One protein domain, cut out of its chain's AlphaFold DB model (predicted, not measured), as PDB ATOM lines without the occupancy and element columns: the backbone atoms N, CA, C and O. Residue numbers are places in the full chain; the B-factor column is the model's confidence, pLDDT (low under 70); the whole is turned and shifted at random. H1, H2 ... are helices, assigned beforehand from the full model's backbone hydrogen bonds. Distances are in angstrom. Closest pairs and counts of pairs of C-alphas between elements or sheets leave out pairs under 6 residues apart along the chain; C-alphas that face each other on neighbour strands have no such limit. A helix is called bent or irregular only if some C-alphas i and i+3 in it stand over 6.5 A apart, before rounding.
ATOM      1  N   THR A 150     -67.141 -17.041  88.624       90.94
ATOM      2  CA  THR A 150     -66.453 -15.759  88.461       90.94
ATOM      3  C   THR A 150     -67.339 -14.835  87.632       90.94
ATOM      4  O   THR A 150     -67.833 -15.270  86.584       90.94
ATOM      5  N   PRO A 151     -67.561 -13.582  88.068       90.12
ATOM      6  CA  PRO A 151     -68.324 -12.627  87.283       90.12
ATOM      7  C   PRO A 151     -67.594 -12.358  85.964       90.12
ATOM      8  O   PRO A 151     -66.382 -12.147  85.940       90.12
ATOM      9  N   ALA A 152     -68.331 -12.400  84.857       88.94
ATOM     10  CA  ALA A 152     -67.777 -12.088  83.548       88.94
ATOM     11  C   ALA A 152     -67.476 -10.587  83.439       88.94
ATOM     12  O   ALA A 152     -68.254  -9.757  83.916       88.94
ATOM     13  N   ASP A 153     -66.384 -10.236  82.762       90.00
ATOM     14  CA  ASP A 153     -66.092  -8.846  82.423       90.00
ATOM     15  C   ASP A 153     -67.008  -8.395  81.277       90.00
ATOM     16  O   ASP A 153     -66.768  -8.676  80.102       90.00
ATOM     17  N   LEU A 154     -68.099  -7.722  81.643       88.12
ATOM     18  CA  LEU A 154     -69.101  -7.258  80.689       88.12
ATOM     19  C   LEU A 154     -68.554  -6.189  79.737       88.12
ATOM     20  O   LEU A 154     -69.035  -6.104  78.609       88.12
ATOM     21  N   ARG A 155     -67.558  -5.395  80.162       86.00
ATOM     22  CA  ARG A 155     -66.957  -4.362  79.301       86.00
ATOM     23  C   ARG A 155     -66.186  -5.014  78.174       86.00
ATOM     24  O   ARG A 155     -66.441  -4.709  77.019       86.00
ATOM     25  N   LYS A 156     -65.361  -6.006  78.506       87.81
ATOM     26  CA  LYS A 156     -64.627  -6.774  77.501       87.81
ATOM     27  C   LYS A 156     -65.555  -7.430  76.473       87.81
ATOM     28  O   LYS A 156     -65.286  -7.366  75.283       87.81
ATOM     29  N   ILE A 157     -66.674  -8.017  76.914       87.25
ATOM     30  CA  ILE A 157     -67.668  -8.612  75.999       87.25
ATOM     31  C   ILE A 157     -68.261  -7.552  75.058       87.25
ATOM     32  O   ILE A 157     -68.499  -7.839  73.886       87.25
ATOM     33  N   LEU A 158     -68.521  -6.348  75.573       85.62
ATOM     34  CA  LEU A 158     -69.067  -5.249  74.786       85.62
ATOM     35  C   LEU A 158     -68.050  -4.710  73.772       85.62
ATOM     36  O   LEU A 158     -68.416  -4.495  72.619       85.62
ATOM     37  N   ASP A 159     -66.793  -4.556  74.184       86.31
ATOM     38  CA  ASP A 159     -65.699  -4.091  73.329       86.31
ATOM     39  C   ASP A 159     -65.419  -5.099  72.201       86.31
ATOM     40  O   ASP A 159     -65.428  -4.729  71.028       86.31
ATOM     41  N   ASP A 160     -65.310  -6.395  72.525       85.75
ATOM     42  CA  ASP A 160     -65.117  -7.477  71.544       85.75
ATOM     43  C   ASP A 160     -66.288  -7.577  70.540       85.75
ATOM     44  O   ASP A 160     -66.143  -8.087  69.425       85.75
ATOM     45  N   ALA A 161     -67.483  -7.128  70.933       84.62
ATOM     46  CA  ALA A 161     -68.667  -7.126  70.082       84.62
ATOM     47  C   ALA A 161     -68.722  -5.941  69.107       84.62
ATOM     48  O   ALA A 161     -69.512  -5.987  68.158       84.62
ATOM     49  N   LEU A 162     -67.918  -4.888  69.302       78.81
ATOM     50  CA  LEU A 162     -67.795  -3.792  68.330       78.81
ATOM     51  C   LEU A 162     -67.178  -4.284  67.015       78.81
ATOM     52  O   LEU A 162     -67.534  -3.796  65.945       78.81
ATOM     53  N   GLU A 163     -66.308  -5.289  67.091       79.50
ATOM     54  CA  GLU A 163     -65.627  -5.883  65.936       79.50
ATOM     55  C   GLU A 163     -66.486  -6.927  65.193       79.50
ATOM     56  O   GLU A 163     -66.107  -7.390  64.117       79.50
ATOM     57  N   LYS A 164     -67.659  -7.292  65.737       83.50
ATOM     58  CA  LYS A 164     -68.518  -8.385  65.247       83.50
ATOM     59  C   LYS A 164     -69.883  -7.881  64.760       83.50
ATOM     60  O   LYS A 164     -70.763  -7.607  65.584       83.50
ATOM     61  N   PRO A 165     -70.131  -7.814  63.436       79.56
ATOM     62  CA  PRO A 165     -71.393  -7.321  62.874       79.56
ATOM     63  C   PRO A 165     -72.628  -8.112  63.331       79.56
ATOM     64  O   PRO A 165     -73.724  -7.565  63.449       79.56
ATOM     65  N   GLU A 166     -72.473  -9.408  63.601       81.44
ATOM     66  CA  GLU A 166     -73.529 -10.280  64.114       81.44
ATOM     67  C   GLU A 166     -74.026  -9.886  65.510       81.44
ATOM     68  O   GLU A 166     -75.207 -10.073  65.808       81.44
ATOM     69  N   CYS A 167     -73.163  -9.296  66.338       78.50
ATOM     70  CA  CYS A 167     -73.483  -8.895  67.705       78.50
ATOM     71  C   CYS A 167     -74.224  -7.548  67.780       78.50
ATOM     72  O   CYS A 167     -74.870  -7.263  68.790       78.50
ATOM     73  N   GLN A 168     -74.171  -6.759  66.701       79.38
ATOM     74  CA  GLN A 168     -74.786  -5.433  66.574       79.38
ATOM     75  C   GLN A 168     -76.210  -5.474  65.991       79.38
ATOM     76  O   GLN A 168     -76.805  -4.440  65.687       79.38
ATOM     77  N   LYS A 169     -76.776  -6.671  65.810       81.75
ATOM     78  CA  LYS A 169     -78.140  -6.841  65.297       81.75
ATOM     79  C   LYS A 169     -79.172  -6.616  66.412       81.75
ATOM     80  O   LYS A 169     -78.943  -7.074  67.535       81.75
ATOM     81  N   PRO A 170     -80.311  -5.958  66.122       80.25
ATOM     82  CA  PRO A 170     -81.424  -5.851  67.062       80.25
ATOM     83  C   PRO A 170     -81.967  -7.224  67.453       80.25
ATOM     84  O   PRO A 170     -82.030  -8.133  66.624       80.25
ATOM     85  N   LEU A 171     -82.384  -7.356  68.711       79.12
ATOM     86  CA  LEU A 171     -82.862  -8.626  69.253       79.12
ATOM     87  C   LEU A 171     -84.220  -9.062  68.688       79.12
ATOM     88  O   LEU A 171     -84.452 -10.248  68.473       79.12
ATOM     89  N   THR A 172     -85.118  -8.105  68.442       75.50
ATOM     90  CA  THR A 172     -86.441  -8.341  67.849       75.50
ATOM     91  C   THR A 172     -86.774  -7.267  66.818       75.50
ATOM     92  O   THR A 172     -86.213  -6.169  66.838       75.50
ATOM     93  N   ALA A 173     -87.705  -7.569  65.908       65.44
ATOM     94  CA  ALA A 173     -88.158  -6.612  64.899       65.44
ATOM     95  C   ALA A 173     -88.901  -5.417  65.530       65.44
ATOM     96  O   ALA A 173     -88.790  -4.295  65.039       65.44
ATOM     97  N   GLU A 174     -89.598  -5.621  66.654       62.81
ATOM     98  CA  GLU A 174     -90.291  -4.554  67.390       62.81
ATOM     99  C   GLU A 174     -89.345  -3.680  68.236       62.81
ATOM    100  O   GLU A 174     -89.697  -2.554  68.596       62.81
ATOM    101  N   ALA A 175     -88.124  -4.149  68.529       57.84
ATOM    102  CA  ALA A 175     -87.126  -3.402  69.303       57.84
ATOM    103  C   ALA A 175     -86.614  -2.137  68.589       57.84
ATOM    104  O   ALA A 175     -86.025  -1.269  69.234       57.84
ATOM    105  N   VAL A 176     -86.881  -2.010  67.283       52.66
ATOM    106  CA  VAL A 176     -86.517  -0.862  66.436       52.66
ATOM    107  C   VAL A 176     -87.172   0.450  66.912       52.66
ATOM    108  O   VAL A 176     -86.662   1.524  66.611       52.66
ATOM    109  N   GLY A 177     -88.255   0.386  67.705       52.03
ATOM    110  CA  GLY A 177     -88.930   1.557  68.292       52.03
ATOM    111  C   GLY A 177     -88.695   1.799  69.796       52.03
ATOM    112  O   GLY A 177     -89.270   2.740  70.341       52.03
ATOM    113  N   GLN A 178     -87.907   0.961  70.483       58.06
ATOM    114  CA  GLN A 178     -87.593   1.076  71.923       58.06
ATOM    115  C   GLN A 178     -86.093   1.372  72.142       58.06
ATOM    116  O   GLN A 178     -85.422   1.843  71.233       58.06
ATOM    117  N   SER A 179     -85.530   1.086  73.325       64.56
ATOM    118  CA  SER A 179     -84.102   1.251  73.677       64.56
ATOM    119  C   SER A 179     -83.109   0.395  72.853       64.56
ATOM    120  O   SER A 179     -81.968   0.223  73.275       64.56
ATOM    121  N   THR A 180     -83.543  -0.180  71.722       70.81
ATOM    122  CA  THR A 180     -82.775  -1.001  70.762       70.81
ATOM    123  C   THR A 180     -81.793  -2.001  71.397       70.81
ATOM    124  O   THR A 180     -80.581  -1.896  71.191       70.81
ATOM    125  N   PRO A 181     -82.263  -2.981  72.191       79.38
ATOM    126  CA  PRO A 181     -81.408  -4.056  72.685       79.38
ATOM    127  C   PRO A 181     -80.802  -4.878  71.534       79.38
ATOM    128  O   PRO A 181     -81.499  -5.258  70.593       79.38
ATOM    129  N   LEU A 182     -79.500  -5.164  71.633       86.25
ATOM    130  CA  LEU A 182     -78.707  -5.897  70.648       86.25
ATOM    131  C   LEU A 182     -78.380  -7.309  71.147       86.25
ATOM    132  O   LEU A 182     -78.451  -7.587  72.348       86.25
ATOM    133  N   VAL A 183     -77.931  -8.177  70.241       86.50
ATOM    134  CA  VAL A 183     -77.458  -9.537  70.573       86.50
ATOM    135  C   VAL A 183     -76.336  -9.518  71.624       86.50
ATOM    136  O   VAL A 183     -76.304 -10.372  72.516       86.50
ATOM    137  N   VAL A 184     -75.440  -8.524  71.586       87.12
ATOM    138  CA  VAL A 184     -74.416  -8.354  72.634       87.12
ATOM    139  C   VAL A 184     -75.024  -8.096  74.016       87.12
ATOM    140  O   VAL A 184     -74.558  -8.666  74.999       87.12
ATOM    141  N   HIS A 185     -76.105  -7.315  74.115       88.00
ATOM    142  CA  HIS A 185     -76.750  -7.030  75.401       88.00
ATOM    143  C   HIS A 185     -77.358  -8.295  76.009       88.00
ATOM    144  O   HIS A 185     -77.212  -8.533  77.209       88.00
ATOM    145  N   GLU A 186     -77.974  -9.152  75.189       88.31
ATOM    146  CA  GLU A 186     -78.451 -10.455  75.659       88.31
ATOM    147  C   GLU A 186     -77.286 -11.373  76.060       88.31
ATOM    148  O   GLU A 186     -77.375 -12.086  77.060       88.31
ATOM    149  N   THR A 187     -76.168 -11.328  75.334       89.38
ATOM    150  CA  THR A 187     -74.960 -12.095  75.678       89.38
ATOM    151  C   THR A 187     -74.414 -11.685  77.049       89.38
ATOM    152  O   THR A 187     -74.170 -12.550  77.895       89.38
ATOM    153  N   CYS A 188     -74.296 -10.379  77.305       90.00
ATOM    154  CA  CYS A 188     -73.911  -9.834  78.606       90.00
ATOM    155  C   CYS A 188     -74.900 -10.236  79.707       90.00
ATOM    156  O   CYS A 188     -74.483 -10.709  80.766       90.00
ATOM    157  N   LEU A 189     -76.207 -10.128  79.445       90.81
ATOM    158  CA  LEU A 189     -77.246 -10.542  80.389       90.81
ATOM    159  C   LEU A 189     -77.124 -12.030  80.737       90.81
ATOM    160  O   LEU A 189     -77.128 -12.390  81.911       90.81
ATOM    161  N   ARG A 190     -76.958 -12.907  79.741       92.12
ATOM    162  CA  ARG A 190     -76.771 -14.351  79.953       92.12
ATOM    163  C   ARG A 190     -75.498 -14.644  80.746       92.12
ATOM    164  O   ARG A 190     -75.520 -15.521  81.608       92.12
ATOM    165  N   ALA A 191     -74.402 -13.927  80.487       92.56
ATOM    166  CA  ALA A 191     -73.163 -14.065  81.253       92.56
ATOM    167  C   ALA A 191     -73.360 -13.676  82.728       92.56
ATOM    168  O   ALA A 191     -72.944 -14.415  83.622       92.56
ATOM    169  N   PHE A 192     -74.074 -12.578  82.982       92.94
ATOM    170  CA  PHE A 192     -74.441 -12.149  84.330       92.94
ATOM    171  C   PHE A 192     -75.379 -13.143  85.031       92.94
ATOM    172  O   PHE A 192     -75.133 -13.513  86.176       92.94
ATOM    173  N   LEU A 193     -76.404 -13.653  84.340       93.31
ATOM    174  CA  LEU A 193     -77.330 -14.652  84.887       93.31
ATOM    175  C   LEU A 193     -76.624 -15.963  85.260       93.31
ATOM    176  O   LEU A 193     -76.959 -16.555  86.284       93.31
ATOM    177  N   ARG A 194     -75.621 -16.403  84.485       94.12
ATOM    178  CA  ARG A 194     -74.781 -17.560  84.856       94.12
ATOM    179  C   ARG A 194     -74.030 -17.310  86.157       94.12
ATOM    180  O   ARG A 194     -73.938 -18.218  86.978       94.12
ATOM    181  N   TYR A 195     -73.495 -16.105  86.347       94.19
ATOM    182  CA  TYR A 195     -72.858 -15.752  87.611       94.19
ATOM    183  C   TYR A 195     -73.866 -15.750  88.759       94.19
ATOM    184  O   TYR A 195     -73.635 -16.423  89.762       94.19
ATOM    185  N   LEU A 196     -75.021 -15.098  88.579       91.62
ATOM    186  CA  LEU A 196     -76.083 -15.071  89.585       91.62
ATOM    187  C   LEU A 196     -76.535 -16.471  90.004       91.62
ATOM    188  O   LEU A 196     -76.677 -16.702  91.194       91.62
ATOM    189  N   MET A 197     -76.676 -17.417  89.070       92.12
ATOM    190  CA  MET A 197     -77.034 -18.811  89.382       92.12
ATOM    191  C   MET A 197     -76.029 -19.495  90.326       92.12
ATOM    192  O   MET A 197     -76.366 -20.458  90.999       92.12
ATOM    193  N   SER A 198     -74.776 -19.032  90.373       91.38
ATOM    194  CA  SER A 198     -73.779 -19.575  91.305       91.38
ATOM    195  C   SER A 198     -73.861 -18.970  92.708       91.38
ATOM    196  O   SER A 198     -73.320 -19.556  93.641       91.38
ATOM    197  N   VAL A 199     -74.529 -17.823  92.872       90.44
ATOM    198  CA  VAL A 199     -74.591 -17.055  94.130       90.44
ATOM    199  C   VAL A 199     -76.023 -16.785  94.605       90.44
ATOM    200  O   VAL A 199     -76.213 -16.104  95.605       90.44
TER     201      VAL A 199
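This is residues 150 to 199 of the 294 residues of the protein "RE1 protein" of Symbiodinium sp. KB8 (UniProt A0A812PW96). Two helices run opposite ways side by side, the short H1 and the long H4, with the one-turn helix H2 packed on H4 at residues 183 to 184, where H4 begins. Beyond that end, residues 173 to 179, with the small helix H3 at 174 to 177, stick out from the rest as a loop. The printed part has 50 residues, with four named helices in the order H1, H2, H3, H4 and no named strand, and its class is all helix. It is only just loose, close to compact, with a radius of gyration of the C-alphas of 12.0 A, and its outline is elongated, spanning 35 by 23 by 14 A.

Residues 150 to 153 come before the first named helix. H1, residues 154 to 162, begins with C-alpha 154 at (-69.101, -7.258, 80.689) and is 12.9 A long from first to last C-alpha. H2, residues 165 to 168, is 5.4 A long. H3, residues 174 to 177, is neither bent nor irregular, but only just: C-alphas 174 and 177 are 6.3 A apart. H4, residues 183 to 199, is the longest helix, 24.9 A from C-alpha 183 at (-77.458, -9.537, 70.573) to C-alpha 199 at (-74.591, -17.055, 94.130).

H1 and H4 touch at a shallow tilt of 21 degrees and run opposite ways. Their closest C-alphas are those of Leu 154 and Cys 188, 5.8 A apart, and H4 touches H1 with residues 184 to 191 alone. H1 and H2 only just touch, with 3 pairs of C-alphas within 8 A, and only at the corner by their link; the closest C-alphas are those of Ala 161 and Cys 167, 5.7 A apart. H4 touches H2 with residues 183 to 184 alone; the closest C-alphas are those of Cys 167 and Val 183, 4.9 A apart. H3 touches no helix and is apart from H1, H2 and H4. In H1 every pair of O of residue i and N of residue i+4 is within hydrogen-bond range, in H4 11 of 13 are, and H2 and H3, with 4 residues each, are too short for such a pair.

The two C-alphas farthest apart are those of Gly 177 and Val 199, at 34.9 A, while those of Thr 150 and Val 199, the first and last printed, are 10.0 A apart. The printed part has no cut. The links H1 to H2, H2 to H3 and H3 to H4 are tight, with 2, 5 and 5 residues. The mean pLDDT of the printed part is 82.5; residues 173 to 179 are under 70, and the model's mean over H3 is 56.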